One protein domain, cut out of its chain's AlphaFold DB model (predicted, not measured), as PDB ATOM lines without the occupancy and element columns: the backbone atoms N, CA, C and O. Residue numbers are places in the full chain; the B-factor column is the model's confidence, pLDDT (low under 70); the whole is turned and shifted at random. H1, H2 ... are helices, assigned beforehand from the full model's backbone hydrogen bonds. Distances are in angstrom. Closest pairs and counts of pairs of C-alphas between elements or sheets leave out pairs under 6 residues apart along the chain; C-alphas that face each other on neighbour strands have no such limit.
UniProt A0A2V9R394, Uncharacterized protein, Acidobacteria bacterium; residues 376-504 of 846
ATOM      1  N   PRO A 376      67.953 113.951  30.303       90.88
ATOM      2  CA  PRO A 376      69.078 114.294  29.437       90.88
ATOM      3  C   PRO A 376      68.738 114.096  27.954       90.88
ATOM      4  O   PRO A 376      67.901 113.266  27.600       90.88
ATOM      5  N   ASN A 377      69.427 114.813  27.063       93.00
ATOM      6  CA  ASN A 377      69.364 114.532  25.626       93.00
ATOM      7  C   ASN A 377      70.054 113.189  25.341       93.00
ATOM      8  O   ASN A 377      71.238 113.027  25.641       93.00
ATOM      9  N   GLN A 378      69.313 112.222  24.803       91.19
ATOM     10  CA  GLN A 378      69.828 110.866  24.610       91.19
ATOM     11  C   GLN A 378      70.847 110.800  23.468       91.19
ATOM     12  O   GLN A 378      70.696 111.452  22.434       91.19
ATOM     13  N   ALA A 379      71.864 109.953  23.626       91.50
ATOM     14  CA  ALA A 379      72.722 109.574  22.512       91.50
ATOM     15  C   ALA A 379      71.927 108.757  21.479       91.50
ATOM     16  O   ALA A 379      70.983 108.048  21.834       91.50
ATOM     17  N   ARG A 380      72.325 108.844  20.204       91.00
ATOM     18  CA  ARG A 380      71.729 108.059  19.116       91.00
ATOM     19  C   ARG A 380      71.894 106.564  19.400       91.00
ATOM     20  O   ARG A 380      73.009 106.106  19.641       91.00
ATOM     21  N   GLN A 381      70.796 105.825  19.323       89.56
ATOM     22  CA  GLN A 381      70.754 104.373  19.453       89.56
ATOM     23  C   GLN A 381      70.072 103.749  18.236       89.56
ATOM     24  O   GLN A 381      69.151 104.336  17.661       89.56
ATOM     25  N   VAL A 382      70.536 102.561  17.861       88.69
ATOM     26  CA  VAL A 382      69.991 101.732  16.790       88.69
ATOM     27  C   VAL A 382      69.721 100.343  17.349       88.69
ATOM     28  O   VAL A 382      70.633  99.639  17.776       88.69
ATOM     29  N   ILE A 383      68.445  99.979  17.365       83.31
ATOM     30  CA  ILE A 383      67.933  98.666  17.740       83.31
ATOM     31  C   ILE A 383      67.800  97.834  16.471       83.31
ATOM     32  O   ILE A 383      67.077  98.214  15.551       83.31
ATOM     33  N   ARG A 384      68.489  96.699  16.442       79.69
ATOM     34  CA  ARG A 384      68.361  95.687  15.384       79.69
ATOM     35  C   ARG A 384      67.833  94.354  15.895       79.69
ATOM     36  O   ARG A 384      67.435  93.529  15.088       79.69
ATOM     37  N   VAL A 385      67.911  94.146  17.206       76.75
ATOM     38  CA  VAL A 385      67.435  92.969  17.927       76.75
ATOM     39  C   VAL A 385      66.891  93.462  19.257       76.75
ATOM     40  O   VAL A 385      67.518  94.307  19.902       76.75
ATOM     41  N   TRP A 386      65.740  92.953  19.686       74.81
ATOM     42  CA  TRP A 386      65.156  93.350  20.967       74.81
ATOM     43  C   TRP A 386      64.493  92.176  21.677       74.81
ATOM     44  O   TRP A 386      63.467  91.676  21.239       74.81
ATOM     45  N   ASP A 387      65.035  91.761  22.818       70.75
ATOM     46  CA  ASP A 387      64.438  90.697  23.623       70.75
ATOM     47  C   ASP A 387      63.391  91.272  24.592       70.75
ATOM     48  O   ASP A 387      63.679  91.655  25.727       70.75
ATOM     49  N   SER A 388      62.149  91.322  24.128       67.50
ATOM     50  CA  SER A 388      60.959  91.639  24.914       67.50
ATOM     51  C   SER A 388      60.603  90.561  25.950       67.50
ATOM     52  O   SER A 388      59.787  90.860  26.814       67.50
ATOM     53  N   SER A 389      61.206  89.359  25.937       61.09
ATOM     54  CA  SER A 389      60.902  88.289  26.910       61.09
ATOM     55  C   SER A 389      61.647  88.418  28.241       61.09
ATOM     56  O   SER A 389      61.290  87.757  29.221       61.09
ATOM     57  N   GLN A 390      62.693  89.251  28.313       59.94
ATOM     58  CA  GLN A 390      63.460  89.399  29.550       59.94
ATOM     59  C   GLN A 390      62.603  90.054  30.626       59.94
ATOM     60  O   GLN A 390      62.171  91.196  30.501       59.94
ATOM     61  N   GLY A 391      62.374  89.342  31.729       54.88
ATOM     62  CA  GLY A 391      61.714  89.923  32.891       54.88
ATOM     63  C   GLY A 391      62.522  91.109  33.422       54.88
ATOM     64  O   GLY A 391      63.678  90.950  33.806       54.88
ATOM     65  N   GLY A 392      61.930  92.302  33.467       58.47
ATOM     66  CA  GLY A 392      62.682  93.511  33.792       58.47
ATOM     67  C   GLY A 392      61.902  94.793  33.539       58.47
ATOM     68  O   GLY A 392      60.685  94.775  33.409       58.47
ATOM     69  N   THR A 393      62.612  95.915  33.555       58.31
ATOM     70  CA  THR A 393      62.071  97.281  33.535       58.31
ATOM     71  C   THR A 393      61.783  97.801  32.133       58.31
ATOM     72  O   THR A 393      60.805  98.521  31.923       58.31
ATOM     73  N   ASP A 394      62.632  97.440  31.173       60.75
ATOM     74  CA  ASP A 394      62.739  98.146  29.895       60.75
ATOM     75  C   ASP A 394      61.725  97.654  28.854       60.75
ATOM     76  O   ASP A 394      61.372  98.401  27.946       60.75
ATOM     77  N   ASN A 395      61.192  96.440  29.005       67.69
ATOM     78  CA  ASN A 395      60.145  95.878  28.148       67.69
ATOM     79  C   ASN A 395      58.715  96.182  28.631       67.69
ATOM     80  O   ASN A 395      57.767  95.720  28.017       67.69
ATOM     81  N   GLN A 396      58.521  96.949  29.708       71.88
ATOM     82  CA  GLN A 396      57.189  97.198  30.290       71.88
ATOM     83  C   GLN A 396      56.550  98.521  29.848       71.88
ATOM     84  O   GLN A 396      55.570  98.948  30.457       71.88
ATOM     85  N   ARG A 397      57.140  99.230  28.878       78.69
ATOM     86  CA  ARG A 397      56.827 100.639  28.596       78.69
ATOM     87  C   ARG A 397      56.951 100.976  27.112       78.69
ATOM     88  O   ARG A 397      57.772 100.399  26.400       78.69
ATOM     89  N   ASP A 398      56.191 101.974  26.664       84.94
ATOM     90  CA  ASP A 398      56.268 102.494  25.291       84.94
ATOM     91  C   ASP A 398      57.335 103.583  25.173       84.94
ATOM     92  O   ASP A 398      57.087 104.774  25.377       84.94
ATOM     93  N   TRP A 399      58.548 103.154  24.834       85.88
ATOM     94  CA  TRP A 399      59.697 104.040  24.650       85.88
ATOM     95  C   TRP A 399      59.501 105.034  23.511       85.88
ATOM     96  O   TRP A 399      59.985 106.161  23.595       85.88
ATOM     97  N   MET A 400      58.812 104.631  22.442       91.19
ATOM     98  CA  MET A 400      58.614 105.495  21.282       91.19
ATOM     99  C   MET A 400      57.745 106.684  21.668       91.19
ATOM    100  O   MET A 400      58.134 107.829  21.429       91.19
ATOM    101  N   LEU A 401      56.612 106.407  22.314       92.62
ATOM    102  CA  LEU A 401      55.653 107.417  22.735       92.62
ATOM    103  C   LEU A 401      56.224 108.321  23.835       92.62
ATOM    104  O   LEU A 401      56.104 109.542  23.740       92.62
ATOM    105  N   ALA A 402      56.899 107.745  24.834       92.00
ATOM    106  CA  ALA A 402      57.549 108.506  25.902       92.00
ATOM    107  C   ALA A 402      58.620 109.463  25.352       92.00
ATOM    108  O   ALA A 402      58.621 110.651  25.680       92.00
ATOM    109  N   ASN A 403      59.480 108.986  24.446       94.00
ATOM    110  CA  ASN A 403      60.494 109.826  23.808       94.00
ATOM    111  C   ASN A 403      59.867 110.925  22.931       94.00
ATOM    112  O   ASN A 403      60.353 112.055  22.921       94.00
ATOM    113  N   GLN A 404      58.777 110.647  22.212       95.56
ATOM    114  CA  GLN A 404      58.079 111.681  21.436       95.56
ATOM    115  C   GLN A 404      57.475 112.762  22.342       95.56
ATOM    116  O   GLN A 404      57.583 113.951  22.032       95.56
ATOM    117  N   LEU A 405      56.884 112.371  23.477       95.56
ATOM    118  CA  LEU A 405      56.366 113.298  24.486       95.56
ATOM    119  C   LEU A 405      57.482 114.150  25.093       95.56
ATOM    120  O   LEU A 405      57.333 115.366  25.228       95.56
ATOM    121  N   ASP A 406      58.625 113.551  25.409       94.88
ATOM    122  CA  ASP A 406      59.799 114.295  25.858       94.88
ATOM    123  C   ASP A 406      60.265 115.286  24.802       94.88
ATOM    124  O   ASP A 406      60.411 116.469  25.106       94.88
ATOM    125  N   TYR A 407      60.413 114.855  23.549       95.38
ATOM    126  CA  TYR A 407      60.820 115.731  22.457       95.38
ATOM    127  C   TYR A 407      59.915 116.964  22.333       95.38
ATOM    128  O   TYR A 407      60.420 118.090  22.279       95.38
ATOM    129  N   VAL A 408      58.588 116.802  22.346       95.62
ATOM    130  CA  VAL A 408      57.690 117.963  22.229       95.62
ATOM    131  C   VAL A 408      57.752 118.876  23.454       95.62
ATOM    132  O   VAL A 408      57.669 120.095  23.293       95.62
ATOM    133  N   ARG A 409      57.979 118.325  24.657       95.06
ATOM    134  CA  ARG A 409      58.074 119.083  25.917       95.06
ATOM    135  C   ARG A 409      59.390 119.844  26.060       95.06
ATOM    136  O   ARG A 409      59.361 121.020  26.411       95.06
ATOM    137  N   ILE A 410      60.529 119.209  25.771       93.62
ATOM    138  CA  ILE A 410      61.869 119.738  26.106       93.62
ATOM    139  C   ILE A 410      62.751 120.030  24.882       93.62
ATOM    140  O   ILE A 410      63.719 120.776  24.987       93.62
ATOM    141  N   GLY A 411      62.410 119.509  23.698       92.12
ATOM    142  CA  GLY A 411      63.112 119.796  22.441       92.12
ATOM    143  C   GLY A 411      64.421 119.032  22.229       92.12
ATOM    144  O   GLY A 411      65.229 119.436  21.398       92.12
ATOM    145  N   HIS A 412      64.662 117.949  22.967       92.88
ATOM    146  CA  HIS A 412      65.867 117.136  22.807       92.88
ATOM    147  C   HIS A 412      65.767 116.211  21.584       92.88
ATOM    148  O   HIS A 412      64.931 115.313  21.533       92.88
ATOM    149  N   GLY A 413      66.614 116.449  20.578       92.62
ATOM    150  CA  GLY A 413      66.572 115.719  19.306       92.62
ATOM    151  C   GLY A 413      66.912 114.229  19.421       92.62
ATOM    152  O   GLY A 413      66.397 113.438  18.634       92.62
ATOM    153  N   GLY A 414      67.712 113.827  20.416       93.69
ATOM    154  CA  GLY A 414      68.062 112.426  20.657       93.69
ATOM    155  C   GLY A 414      66.838 111.551  20.903       93.69
ATOM    156  O   GLY A 414      66.720 110.476  20.320       93.69
ATOM    157  N   GLN A 415      65.874 112.055  21.675       93.56
ATOM    158  CA  GLN A 415      64.594 111.398  21.923       93.56
ATOM    159  C   GLN A 415      63.825 111.154  20.621       93.56
ATOM    160  O   GLN A 415      63.380 110.035  20.370       93.56
ATOM    161  N   MET A 416      63.695 112.179  19.773       94.75
ATOM    162  CA  MET A 416      62.972 112.059  18.504       94.75
ATOM    163  C   MET A 416      63.634 111.037  17.581       94.75
ATOM    164  O   MET A 416      62.978 110.133  17.071       94.75
ATOM    165  N   LEU A 417      64.954 111.141  17.419       94.94
ATOM    166  CA  LEU A 417      65.721 110.225  16.587       94.94
ATOM    167  C   LEU A 417      65.561 108.780  17.085       94.94
ATOM    168  O   LEU A 417      65.199 107.902  16.298       94.94
ATOM    169  N   ASN A 418      65.790 108.521  18.375       93.38
ATOM    170  CA  ASN A 418      65.686 107.175  18.950       93.38
ATOM    171  C   ASN A 418      64.259 106.618  18.873       93.38
ATOM    172  O   ASN A 418      64.081 105.428  18.625       93.38
ATOM    173  N   SER A 419      63.241 107.470  19.027       94.31
ATOM    174  CA  SER A 419      61.847 107.069  18.834       94.31
ATOM    175  C   SER A 419      61.580 106.601  17.405       94.31
ATOM    176  O   SER A 419      61.061 105.504  17.217       94.31
ATOM    177  N   LEU A 420      61.993 107.375  16.395       95.06
ATOM    178  CA  LEU A 420      61.797 107.003  14.991       95.06
ATOM    179  C   LEU A 420      62.570 105.740  14.603       95.06
ATOM    180  O   LEU A 420      62.052 104.904  13.869       95.06
ATOM    181  N   GLN A 421      63.787 105.565  15.125       93.56
ATOM    182  CA  GLN A 421      64.560 104.349  14.875       93.56
ATOM    183  C   GLN A 421      63.851 103.117  15.443       93.56
ATOM    184  O   GLN A 421      63.677 102.131  14.730       93.56
ATOM    185  N   ARG A 422      63.376 103.195  16.693       90.31
ATOM    186  CA  ARG A 422      62.606 102.108  17.304       90.31
ATOM    187  C   ARG A 422      61.282 101.874  16.578       90.31
ATOM    188  O   ARG A 422      60.893 100.725  16.411       90.31
ATOM    189  N   ALA A 423      60.617 102.930  16.112       93.88
ATOM    190  CA  ALA A 423      59.388 102.814  15.334       93.88
ATOM    191  C   ALA A 423      59.601 102.064  14.025       93.88
ATOM    192  O   ALA A 423      58.760 101.243  13.676       93.88
ATOM    193  N   MET A 424      60.725 102.285  13.339       93.88
ATOM    194  CA  MET A 424      61.031 101.545  12.114       93.88
ATOM    195  C   MET A 424      61.299 100.073  12.419       93.88
ATOM    196  O   MET A 424      60.684  99.212  11.803       93.88
ATOM    197  N   PHE A 425      62.112  99.782  13.443       89.50
ATOM    198  CA  PHE A 425      62.341  98.408  13.904       89.50
ATOM    199  C   PHE A 425      61.024  97.687  14.240       89.50
ATOM    200  O   PHE A 425      60.794  96.564  13.798       89.50
ATOM    201  N   VAL A 426      60.119  98.345  14.974       87.94
ATOM    202  CA  VAL A 426      58.806  97.775  15.311       87.94
ATOM    203  C   VAL A 426      57.943  97.582  14.060       87.94
ATOM    204  O   VAL A 426      57.315  96.536  13.913       87.94
ATOM    205  N   ALA A 427      57.903  98.562  13.155       91.56
ATOM    206  CA  ALA A 427      57.115  98.481  11.926       91.56
ATOM    207  C   ALA A 427      57.562  97.338  11.008       91.56
ATOM    208  O   ALA A 427      56.715  96.730  10.360       91.56
ATOM    209  N   ASP A 428      58.867  97.074  10.964       89.81
ATOM    210  CA  ASP A 428      59.493  96.129  10.046       89.81
ATOM    211  C   ASP A 428      59.578  94.706  10.608       89.81
ATOM    212  O   ASP A 428      59.230  93.747   9.914       89.81
ATOM    213  N   GLN A 429      60.035  94.568  11.854       82.62
ATOM    214  CA  GLN A 429      60.420  93.277  12.431       82.62
ATOM    215  C   GLN A 429      59.475  92.807  13.546       82.62
ATOM    216  O   GLN A 429      59.269  91.608  13.700       82.62
ATOM    217  N   PHE A 430      58.858  93.716  14.312       80.75
ATOM    218  CA  PHE A 430      57.896  93.326  15.360       80.75
ATOM    219  C   PHE A 430      56.498  93.054  14.787       80.75
ATOM    220  O   PHE A 430      55.817  92.106  15.185       80.75
ATOM    221  N   ALA A 431      56.045  93.900  13.858       81.31
ATOM    222  CA  ALA A 431      54.797  93.694  13.140       81.31
ATOM    223  C   ALA A 431      54.925  92.484  12.214       81.31
ATOM    224  O   ALA A 431      55.770  92.482  11.324       81.31
ATOM    225  N   TRP A 432      54.052  91.485  12.370       83.38
ATOM    226  CA  TRP A 432      53.927  90.459  11.339       83.38
ATOM    227  C   TRP A 432      53.363  91.126  10.095       83.38
ATOM    228  O   TRP A 432      52.238  91.624  10.109       83.38
ATOM    229  N   ARG A 433      54.182  91.170   9.050       88.56
ATOM    230  CA  ARG A 433      53.901  91.828   7.776       88.56
ATOM    231  C   ARG A 433      53.114  90.891   6.866       88.56
ATOM    232  O   ARG A 433      53.295  89.672   6.929       88.56
ATOM    233  N   SER A 434      52.271  91.452   6.005       88.31
ATOM    234  CA  SER A 434      51.555  90.702   4.967       88.31
ATOM    235  C   SER A 434      51.624  91.437   3.632       88.31
ATOM    236  O   SER A 434      51.186  92.581   3.542       88.31
ATOM    237  N   ASP A 435      52.176  90.785   2.606       90.81
ATOM    238  CA  ASP A 435      52.406  91.401   1.291       90.81
ATOM    239  C   ASP A 435      51.296  91.112   0.271       90.81
ATOM    240  O   ASP A 435      50.890  91.999  -0.476       90.81
ATOM    241  N   ASP A 436      50.829  89.864   0.201       89.62
ATOM    242  CA  ASP A 436      49.870  89.363  -0.798       89.62
ATOM    243  C   ASP A 436      48.577  88.810  -0.167       89.62
ATOM    244  O   ASP A 436      47.788  88.138  -0.833       89.62
ATOM    245  N   PHE A 437      48.349  89.092   1.118       89.56
ATOM    246  CA  PHE A 437      47.191  88.620   1.881       89.56
ATOM    247  C   PHE A 437      46.861  89.555   3.052       89.56
ATOM    248  O   PHE A 437      47.588  90.508   3.318       89.56
ATOM    249  N   ASN A 438      45.778  89.260   3.780       86.25
ATOM    250  CA  ASN A 438      45.400  89.961   5.007       86.25
ATOM    251  C   ASN A 438      45.329  88.990   6.202       86.25
ATOM    252  O   ASN A 438      44.627  87.974   6.157       86.25
ATOM    253  N   PHE A 439      46.019  89.304   7.303       82.62
ATOM    254  CA  PHE A 439      45.962  88.515   8.542       82.62
ATOM    255  C   PHE A 439      44.578  88.473   9.195       82.62
ATOM    256  O   PHE A 439      44.258  87.496   9.878       82.62
ATOM    257  N   ALA A 440      43.742  89.487   8.974       79.12
ATOM    258  CA  ALA A 440      42.367  89.539   9.463       79.12
ATOM    259  C   ALA A 440      41.498  88.384   8.940       79.12
ATOM    260  O   ALA A 440      40.522  88.012   9.591       79.12
ATOM    261  N   GLU A 441      41.846  87.826   7.779       83.50
ATOM    262  CA  GLU A 441      41.087  86.772   7.095       83.50
ATOM    263  C   GLU A 441      41.594  85.362   7.433       83.50
ATOM    264  O   GLU A 441      40.954  84.358   7.108       83.50
ATOM    265  N   LYS A 442      42.755  85.250   8.086       82.56
ATOM    266  CA  LYS A 442      43.368  83.959   8.408       82.56
ATOM    267  C   LYS A 442      42.731  83.352   9.661       82.56
ATOM    268  O   LYS A 442      42.496  84.020  10.664       82.56
ATOM    269  N   SER A 443      42.495  82.039   9.624       78.25
ATOM    270  CA  SER A 443      41.999  81.303  10.795       78.25
ATOM    271  C   SER A 443      43.037  81.267  11.919       78.25
ATOM    272  O   SER A 443      44.237  81.300  11.666       78.25
ATOM    273  N   ILE A 444      42.603  81.065  13.163       72.75
ATOM    274  CA  ILE A 444      43.527  80.980  14.304       72.75
ATOM    275  C   ILE A 444      44.550  79.835  14.137       72.75
ATOM    276  O   ILE A 444      45.715  79.960  14.517       72.75
ATOM    277  N   SER A 445      44.147  78.733  13.492       75.88
ATOM    278  CA  SER A 445      45.036  77.597  13.214       75.88
ATOM    279  C   SER A 445      46.227  77.959  12.314       75.88
ATOM    280  O   SER A 445      47.277  77.325  12.404       75.88
ATOM    281  N   TYR A 446      46.095  79.001  11.486       77.88
ATOM    282  CA  TYR A 446      47.184  79.530  10.665       77.88
ATOM    283  C   TYR A 446      48.328  80.041  11.551       77.88
ATOM    284  O   TYR A 446      49.473  79.611  11.416       77.88
ATOM    285  N   PHE A 447      47.996  80.862  12.547       73.81
ATOM    286  CA  PHE A 447      48.956  81.443  13.485       73.81
ATOM    287  C   PHE A 447      49.575  80.396  14.419       73.81
ATOM    288  O   PHE A 447      50.779  80.400  14.658       73.81
ATOM    289  N   GLN A 448      48.788  79.425  14.888       69.69
ATOM    290  CA  GLN A 448      49.300  78.332  15.727       69.69
ATOM    291  C   GLN A 448      50.325  77.441  15.012       69.69
ATOM    292  O   GLN A 448      51.144  76.780  15.656       69.69
ATOM    293  N   ASN A 449      50.259  77.374  13.682       68.38
ATOM    294  CA  ASN A 449      51.140  76.540  12.872       68.38
ATOM    295  C   ASN A 449      52.371  77.285  12.350       68.38
ATOM    296  O   ASN A 449      53.334  76.614  11.977       68.38
ATOM    297  N   ALA A 450      52.362  78.618  12.373       64.25
ATOM    298  CA  ALA A 450      53.485  79.472  12.006       64.25
ATOM    299  C   ALA A 450      54.713  79.258  12.918       64.25
ATOM    300  O   ALA A 450      55.821  79.079  12.427       64.25
ATOM    301  N   GLY A 451      54.525  79.185  14.240       57.44
ATOM    302  CA  GLY A 451      55.626  79.158  15.220       57.44
ATOM    303  C   GLY A 451      56.237  77.790  15.580       57.44
ATOM    304  O   GLY A 451      56.935  77.700  16.588       57.44
ATOM    305  N   LYS A 452      55.961  76.702  14.843       59.41
ATOM    306  CA  LYS A 452      56.459  75.340  15.179       59.41
ATOM    307  C   LYS A 452      57.835  75.049  14.547       59.41
ATOM    308  O   LYS A 452      58.175  75.606  13.514       59.41
ATOM    309  N   THR A 453      58.639  74.152  15.125       45.50
ATOM    310  CA  THR A 453      59.947  73.743  14.562       45.50
ATOM    311  C   THR A 453      59.797  73.210  13.124       45.50
ATOM    312  O   THR A 453      58.948  72.354  12.879       45.50
ATOM    313  N   GLY A 454      60.602  73.715  12.176       53.25
ATOM    314  CA  GLY A 454      60.519  73.368  10.742       53.25
ATOM    315  C   GLY A 454      59.521  74.200   9.917       53.25
ATOM    316  O   GLY A 454      59.109  73.770   8.842       53.25
ATOM    317  N   LYS A 455      59.088  75.359  10.431       64.56
ATOM    318  CA  LYS A 455      58.131  76.302   9.814       64.56
ATOM    319  C   LYS A 455      58.848  77.592   9.352       64.56
ATOM    320  O   LYS A 455      60.072  77.644   9.475       64.56
ATOM    321  N   PRO A 456      58.169  78.621   8.789       67.56
ATOM    322  CA  PRO A 456      58.859  79.723   8.115       67.56
ATOM    323  C   PRO A 456      59.437  80.769   9.083       67.56
ATOM    324  O   PRO A 456      59.898  81.820   8.652       67.56
ATOM    325  N   PHE A 457      59.436  80.450  10.379       71.00
ATOM    326  CA  PHE A 457      60.006  81.228  11.466       71.00
ATOM    327  C   PHE A 457      60.956  80.364  12.285       71.00
ATOM    328  O   PHE A 457      60.712  79.164  12.484       71.00
ATOM    329  N   ASN A 458      61.982  80.981  12.861       62.41
ATOM    330  CA  ASN A 458      62.753  80.351  13.918       62.41
ATOM    331  C   ASN A 458      62.001  80.473  15.259       62.41
ATOM    332  O   ASN A 458      62.119  81.452  15.995       62.41
ATOM    333  N   GLY A 459      61.188  79.463  15.586       49.81
ATOM    334  CA  GLY A 459      60.272  79.480  16.739       49.81
ATOM    335  C   GLY A 459      60.911  79.653  18.131       49.81
ATOM    336  O   GLY A 459      60.180  79.802  19.109       49.81
ATOM    337  N   ALA A 460      62.244  79.638  18.248       51.09
ATOM    338  CA  ALA A 460      62.950  79.882  19.507       51.09
ATOM    339  C   ALA A 460      62.971  81.369  19.919       51.09
ATOM    340  O   ALA A 460      62.945  81.647  21.116       51.09
ATOM    341  N   PHE A 461      62.971  82.306  18.961       51.47
ATOM    342  CA  PHE A 461      63.223  83.737  19.213       51.47
ATOM    343  C   PHE A 461      62.030  84.657  18.919       51.47
ATOM    344  O   PHE A 461      61.960  85.758  19.455       51.47
ATOM    345  N   ASN A 462      61.004  84.184  18.200       48.22
ATOM    346  CA  ASN A 462      59.725  84.909  18.104       48.22
ATOM    347  C   ASN A 462      59.004  85.054  19.463       48.22
ATOM    348  O   ASN A 462      58.090  85.857  19.604       48.22
ATOM    349  N   LYS A 463      59.419  84.324  20.506       49.78
ATOM    350  CA  LYS A 463      58.968  84.597  21.883       49.78
ATOM    351  C   LYS A 463      59.659  85.807  22.523       49.78
ATOM    352  O   LYS A 463      59.244  86.215  23.596       49.78
ATOM    353  N   GLN A 464      60.717  86.321  21.898       52.97
ATOM    354  CA  GLN A 464      61.611  87.348  22.421       52.97
ATOM    355  C   GLN A 464      61.405  88.671  21.686       52.97
ATOM    356  O   GLN A 464      61.108  89.655  22.336       52.97
ATOM    357  N   GLU A 465      61.442  88.716  20.353       54.47
ATOM    358  CA  GLU A 465      61.208  89.976  19.620       54.47
ATOM    359  C   GLU A 465      59.732  90.346  19.560       54.47
ATOM    360  O   GLU A 465      59.365  91.426  20.018       54.47
ATOM    361  N   SER A 466      58.872  89.416  19.142       55.88
ATOM    362  CA  SER A 466      57.414  89.545  19.197       55.88
ATOM    363  C   SER A 466      56.835  89.012  20.511       55.88
ATOM    364  O   SER A 466      55.876  88.240  20.493       55.88
ATOM    365  N   ASP A 467      57.420  89.369  21.665       61.16
ATOM    366  CA  ASP A 467      56.775  89.051  22.943       61.16
ATOM    367  C   ASP A 467      55.497  89.875  23.094       61.16
ATOM    368  O   ASP A 467      55.453  90.995  23.609       61.16
ATOM    369  N   TYR A 468      54.425  89.283  22.598       61.38
ATOM    370  CA  TYR A 468      53.098  89.846  22.610       61.38
ATOM    371  C   TYR A 468      52.569  90.080  24.029       61.38
ATOM    372  O   TYR A 468      51.619  90.836  24.204       61.38
ATOM    373  N   GLU A 469      53.183  89.485  25.058       59.59
ATOM    374  CA  GLU A 469      52.949  89.825  26.465       59.59
ATOM    375  C   GLU A 469      53.138  91.324  26.760       59.59
ATOM    376  O   GLU A 469      52.445  91.849  27.633       59.59
ATOM    377  N   HIS A 470      54.002  92.006  25.999       70.00
ATOM    378  CA  HIS A 470      54.513  93.349  26.266       70.00
ATOM    379  C   HIS A 470      54.331  94.313  25.070       70.00
ATOM    380  O   HIS A 470      55.278  94.948  24.602       70.00
ATOM    381  N   ILE A 471      53.107  94.439  24.541       72.31
ATOM    382  CA  ILE A 471      52.828  95.289  23.365       72.31
ATOM    383  C   ILE A 471      52.814  96.777  23.741       72.31
ATOM    384  O   ILE A 471      51.785  97.350  24.113       72.31
ATOM    385  N   TRP A 472      53.969  97.416  23.579       79.31
ATOM    386  CA  TRP A 472      54.185  98.844  23.813       79.31
ATOM    387  C   TRP A 472      54.568  99.566  22.521       79.31
ATOM    388  O   TRP A 472      55.702 100.006  22.332       79.31
ATOM    389  N   VAL A 473      53.606  99.614  21.601       84.88
ATOM    390  CA  VAL A 473      53.814 100.020  20.198       84.88
ATOM    391  C   VAL A 473      52.948 101.206  19.776       84.88
ATOM    392  O   VAL A 473      52.873 101.544  18.601       84.88
ATOM    393  N   TYR A 474      52.273 101.853  20.718       87.19
ATOM    394  CA  TYR A 474      51.331 102.941  20.457       87.19
ATOM    395  C   TYR A 474      52.030 104.183  19.887       87.19
ATOM    396  O   TYR A 474      51.437 104.912  19.091       87.19
ATOM    397  N   GLY A 475      53.312 104.379  20.210       91.88
ATOM    398  CA  GLY A 475      54.159 105.398  19.588       91.88
ATOM    399  C   GLY A 475      54.351 105.233  18.074       91.88
ATOM    400  O   GLY A 475      54.767 106.180  17.407       91.88
ATOM    401  N   LEU A 476      54.024 104.065  17.503       92.06
ATOM    402  CA  LEU A 476      54.085 103.825  16.060       92.06
ATOM    403  C   LEU A 476      53.036 104.646  15.291       92.06
ATOM    404  O   LEU A 476      53.345 105.208  14.240       92.06
ATOM    405  N   TYR A 477      51.825 104.785  15.841       91.06
ATOM    406  CA  TYR A 477      50.758 105.591  15.235       91.06
ATOM    407  C   TYR A 477      51.147 107.076  15.174       91.06
ATOM    408  O   TYR A 477      50.932 107.751  14.167       91.06
ATOM    409  N   THR A 478      51.763 107.592  16.237       92.12
ATOM    410  CA  THR A 478      52.223 108.985  16.315       92.12
ATOM    411  C   THR A 478      53.467 109.248  15.465       92.12
ATOM    412  O   THR A 478      53.599 110.351  14.935       92.12
ATOM    413  N   SER A 479      54.330 108.250  15.229       94.75
ATOM    414  CA  SER A 479      55.467 108.368  14.298       94.75
ATOM    415  C   SER A 479      55.036 108.736  12.875       94.75
ATOM    416  O   SER A 479      55.701 109.552  12.231       94.75
ATOM    417  N   TYR A 480      53.901 108.212  12.394       92.88
ATOM    418  CA  TYR A 480      53.326 108.636  11.111       92.88
ATOM    419  C   TYR A 480      52.970 110.126  11.122       92.88
ATOM    420  O   TYR A 480      53.352 110.851  10.212       92.88
ATOM    421  N   TYR A 481      52.316 110.631  12.170       89.25
ATOM    422  CA  TYR A 481      51.943 112.051  12.233       89.25
ATOM    423  C   TYR A 481      53.146 113.001  12.315       89.25
ATOM    424  O   TYR A 481      53.052 114.130  11.839       89.25
ATOM    425  N   PHE A 482      54.279 112.554  12.863       90.50
ATOM    426  CA  PHE A 482      55.514 113.343  12.868       90.50
ATOM    427  C   PHE A 482      56.219 113.417  11.513       90.50
ATOM    428  O   PHE A 482      56.984 114.352  11.286       90.50
ATOM    429  N   THR A 483      56.041 112.414  10.652       90.31
ATOM    430  CA  THR A 483      56.928 112.204   9.495       90.31
ATOM    431  C   THR A 483      56.212 112.124   8.153       90.31
ATOM    432  O   THR A 483      56.824 112.396   7.124       90.31
ATOM    433  N   GLY A 484      54.941 111.728   8.152       89.00
ATOM    434  CA  GLY A 484      54.212 111.310   6.961       89.00
ATOM    435  C   GLY A 484      54.681 109.992   6.353       89.00
ATOM    436  O   GLY A 484      54.227 109.633   5.276       89.00
ATOM    437  N   ASP A 485      55.585 109.264   7.010       91.69
ATOM    438  CA  ASP A 485      56.167 108.048   6.450       91.69
ATOM    439  C   ASP A 485      55.163 106.886   6.493       91.69
ATOM    440  O   ASP A 485      54.823 106.364   7.563       91.69
ATOM    441  N   GLU A 486      54.679 106.478   5.318       90.75
ATOM    442  CA  GLU A 486      53.661 105.433   5.169       90.75
ATOM    443  C   GLU A 486      54.105 104.078   5.735       90.75
ATOM    444  O   GLU A 486      53.256 103.272   6.122       90.75
ATOM    445  N   ARG A 487      55.415 103.829   5.874       93.31
ATOM    446  CA  ARG A 487      55.930 102.591   6.482       93.31
ATOM    447  C   ARG A 487      55.437 102.416   7.915       93.31
ATOM    448  O   ARG A 487      55.049 101.312   8.286       93.31
ATOM    449  N   TYR A 488      55.345 103.494   8.698       94.25
ATOM    450  CA  TYR A 488      54.791 103.423  10.055       94.25
ATOM    451  C   TYR A 488      53.292 103.124  10.056       94.25
ATOM    452  O   TYR A 488      52.820 102.353  10.893       94.25
ATOM    453  N   LYS A 489      52.544 103.693   9.097       90.88
ATOM    454  CA  LYS A 489      51.108 103.424   8.936       90.88
ATOM    455  C   LYS A 489      50.870 101.943   8.634       90.88
ATOM    456  O   LYS A 489      50.089 101.303   9.333       90.88
ATOM    457  N   HIS A 490      51.562 101.396   7.637       89.62
ATOM    458  CA  HIS A 490      51.467  99.977   7.287       89.62
ATOM    459  C   HIS A 490      51.969  99.072   8.426       89.62
ATOM    460  O   HIS A 490      51.355  98.048   8.719       89.62
ATOM    461  N   GLY A 491      53.032  99.488   9.124       91.19
ATOM    462  CA  GLY A 491      53.512  98.937  10.398       91.19
ATOM    463  C   GLY A 491      52.393  98.674  11.401       91.19
ATOM    464  O   GLY A 491      52.164  97.544  11.830       91.19
ATOM    465  N   ALA A 492      51.693  99.748  11.763       90.75
ATOM    466  CA  ALA A 492      50.683  99.739  12.812       90.75
ATOM    467  C   ALA A 492      49.448  98.902  12.454       90.75
ATOM    468  O   ALA A 492      48.910  98.208  13.318       90.75
ATOM    469  N   LEU A 493      48.998  98.966  11.197       89.75
ATOM    470  CA  LEU A 493      47.801  98.253  10.747       89.75
ATOM    471  C   LEU A 493      48.038  96.738  10.661       89.75
ATOM    472  O   LEU A 493      47.266  95.984  11.248       89.75
ATOM    473  N   ASP A 494      49.149  96.297  10.065       88.00
ATOM    474  CA  ASP A 494      49.476  94.863   9.991       88.00
ATOM    475  C   ASP A 494      49.700  94.266  11.388       88.00
ATOM    476  O   ASP A 494      49.274  93.144  11.689       88.00
ATOM    477  N   LEU A 495      50.313  95.041  12.293       85.62
ATOM    478  CA  LEU A 495      50.451  94.637  13.686       85.62
ATOM    479  C   LEU A 495      49.083  94.487  14.360       85.62
ATOM    480  O   LEU A 495      48.870  93.511  15.068       85.62
ATOM    481  N   ALA A 496      48.140  95.404  14.141       85.88
ATOM    482  CA  ALA A 496      46.798  95.307  14.718       85.88
ATOM    483  C   ALA A 496      46.005  94.102  14.193       85.88
ATOM    484  O   ALA A 496      45.315  93.435  14.973       85.88
ATOM    485  N   ASP A 497      46.121  93.796  12.901       83.94
ATOM    486  CA  ASP A 497      45.452  92.648  12.290       83.94
ATOM    487  C   ASP A 497      46.040  91.312  12.741       83.94
ATOM    488  O   ASP A 497      45.296  90.404  13.128       83.94
ATOM    489  N   SER A 498      47.367  91.196  12.764       77.94
ATOM    490  CA  SER A 498      48.045  89.988  13.238       77.94
ATOM    491  C   SER A 498      47.856  89.765  14.741       77.94
ATOM    492  O   SER A 498      47.611  88.635  15.162       77.94
ATOM    493  N   ALA A 499      47.908  90.827  15.547       76.56
ATOM    494  CA  ALA A 499      47.708  90.779  16.991       76.56
ATOM    495  C   ALA A 499      46.328  90.202  17.336       76.56
ATOM    496  O   ALA A 499      46.232  89.213  18.063       76.56
ATOM    497  N   TYR A 500      45.249  90.749  16.767       74.00
ATOM    498  CA  TYR A 500      43.892  90.298  17.089       74.00
ATOM    499  C   TYR A 500      43.686  88.793  16.859       74.00
ATOM    500  O   TYR A 500      43.170  88.094  17.735       74.00
ATOM    501  N   SER A 501      44.110  88.286  15.698       70.56
ATOM    502  CA  SER A 501      43.888  86.890  15.309       70.56
ATOM    503  C   SER A 501      44.701  85.890  16.142       70.56
ATOM    504  O   SER A 501      44.258  84.758  16.346       70.56
ATOM    505  N   GLN A 502      45.853  86.301  16.679       67.50
ATOM    506  CA  GLN A 502      46.688  85.464  17.547       67.50
ATOM    507  C   GLN A 502      46.099  85.281  18.956       67.50
ATOM    508  O   GLN A 502      46.227  84.206  19.547       67.50
ATOM    509  N   TYR A 503      45.398  86.286  19.493       66.12
ATOM    510  CA  TYR A 503      44.907  86.259  20.880       66.12
ATOM    511  C   TYR A 503      43.611  85.489  21.106       66.12
ATOM    512  O   TYR A 503      43.212  85.308  22.254       66.12
ATOM    513  N   LEU A 504      42.954  84.989  20.059       61.88
ATOM    514  CA  LEU A 504      41.706  84.236  20.203       61.88
ATOM    515  C   LEU A 504      41.891  82.779  20.686       61.88
ATOM    516  O   LEU A 504      40.898  82.058  20.779       61.88
TER     517      LEU A 504
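This is residues 376 to 504 of the 846 residues of an uncharacterized protein of Acidobacteria bacterium (UniProt A0A2V9R394). Two helical hairpins pack on each other, H1 with H2 and H4 with H5, and the small helix H3 sits by the last residues of H5, at the end of the long axis away from H1. Long loops fill out the rest; residues 376 to 387 run beside H2. The printed part has 129 residues with five named helices, H1 to H5 in chain order, and no named strand: all helix, though under half of the residues are in named elements. It is compact, with a radius of gyration of the C-alphas of 15.4 A and spans of 47 by 32 by 22 A.

Find C-alpha 413 at (66.572, 115.719, 19.306); from there H2, residues 413 to 430 and with 18 residues the longest helix by residues, runs 24.3 A to C-alpha 430. Before it, H1 covers residues 399 to 410, 15.9 A. H3 is residues 444 to 450, and H4 residues 475 to 483. H5, residues 486 to 502, runs 24.5 A to C-alpha 502 at (46.688, 85.464, 17.547).

Look first at the hairpin of H1 and H2: C-alphas 400 and 419, their closest, are 4.3 A apart, at a shallow tilt of 21 degrees. H2 touches H5 with residues 423 to 430 alone, closest at C-alphas 427 and 491, 3.9 A, at a steep tilt of 48 degrees. H4 and H5 form a hairpin at 17 degrees, closest at C-alphas 480 and 488, 5.5 A. H4 touches H1, closest at C-alphas 401 and 475, 4.0 A. H5 touches H3 with residues 501 to 502 alone, closest at C-alphas 444 and 501, 6.0 A. Helix packing is mostly crossed, tilts more often steep than shallow, but only just: 2 of 6 touching pairs are at a shallow tilt. Every O i to N i+4 pair is within hydrogen-bond range in H1, H2 and H3; H4 has 3 of 5 and H5 12 of 13.

The two C-alphas farthest apart, those of Ile 410 and Gly 454, are 48.9 A apart. The printed part has no cut; the links H2 to H3 and H3 to H4 are long. Look for pLDDT under 70 at residues 388 to 395, 448 to 456, 458 to 469 and 502 to 504.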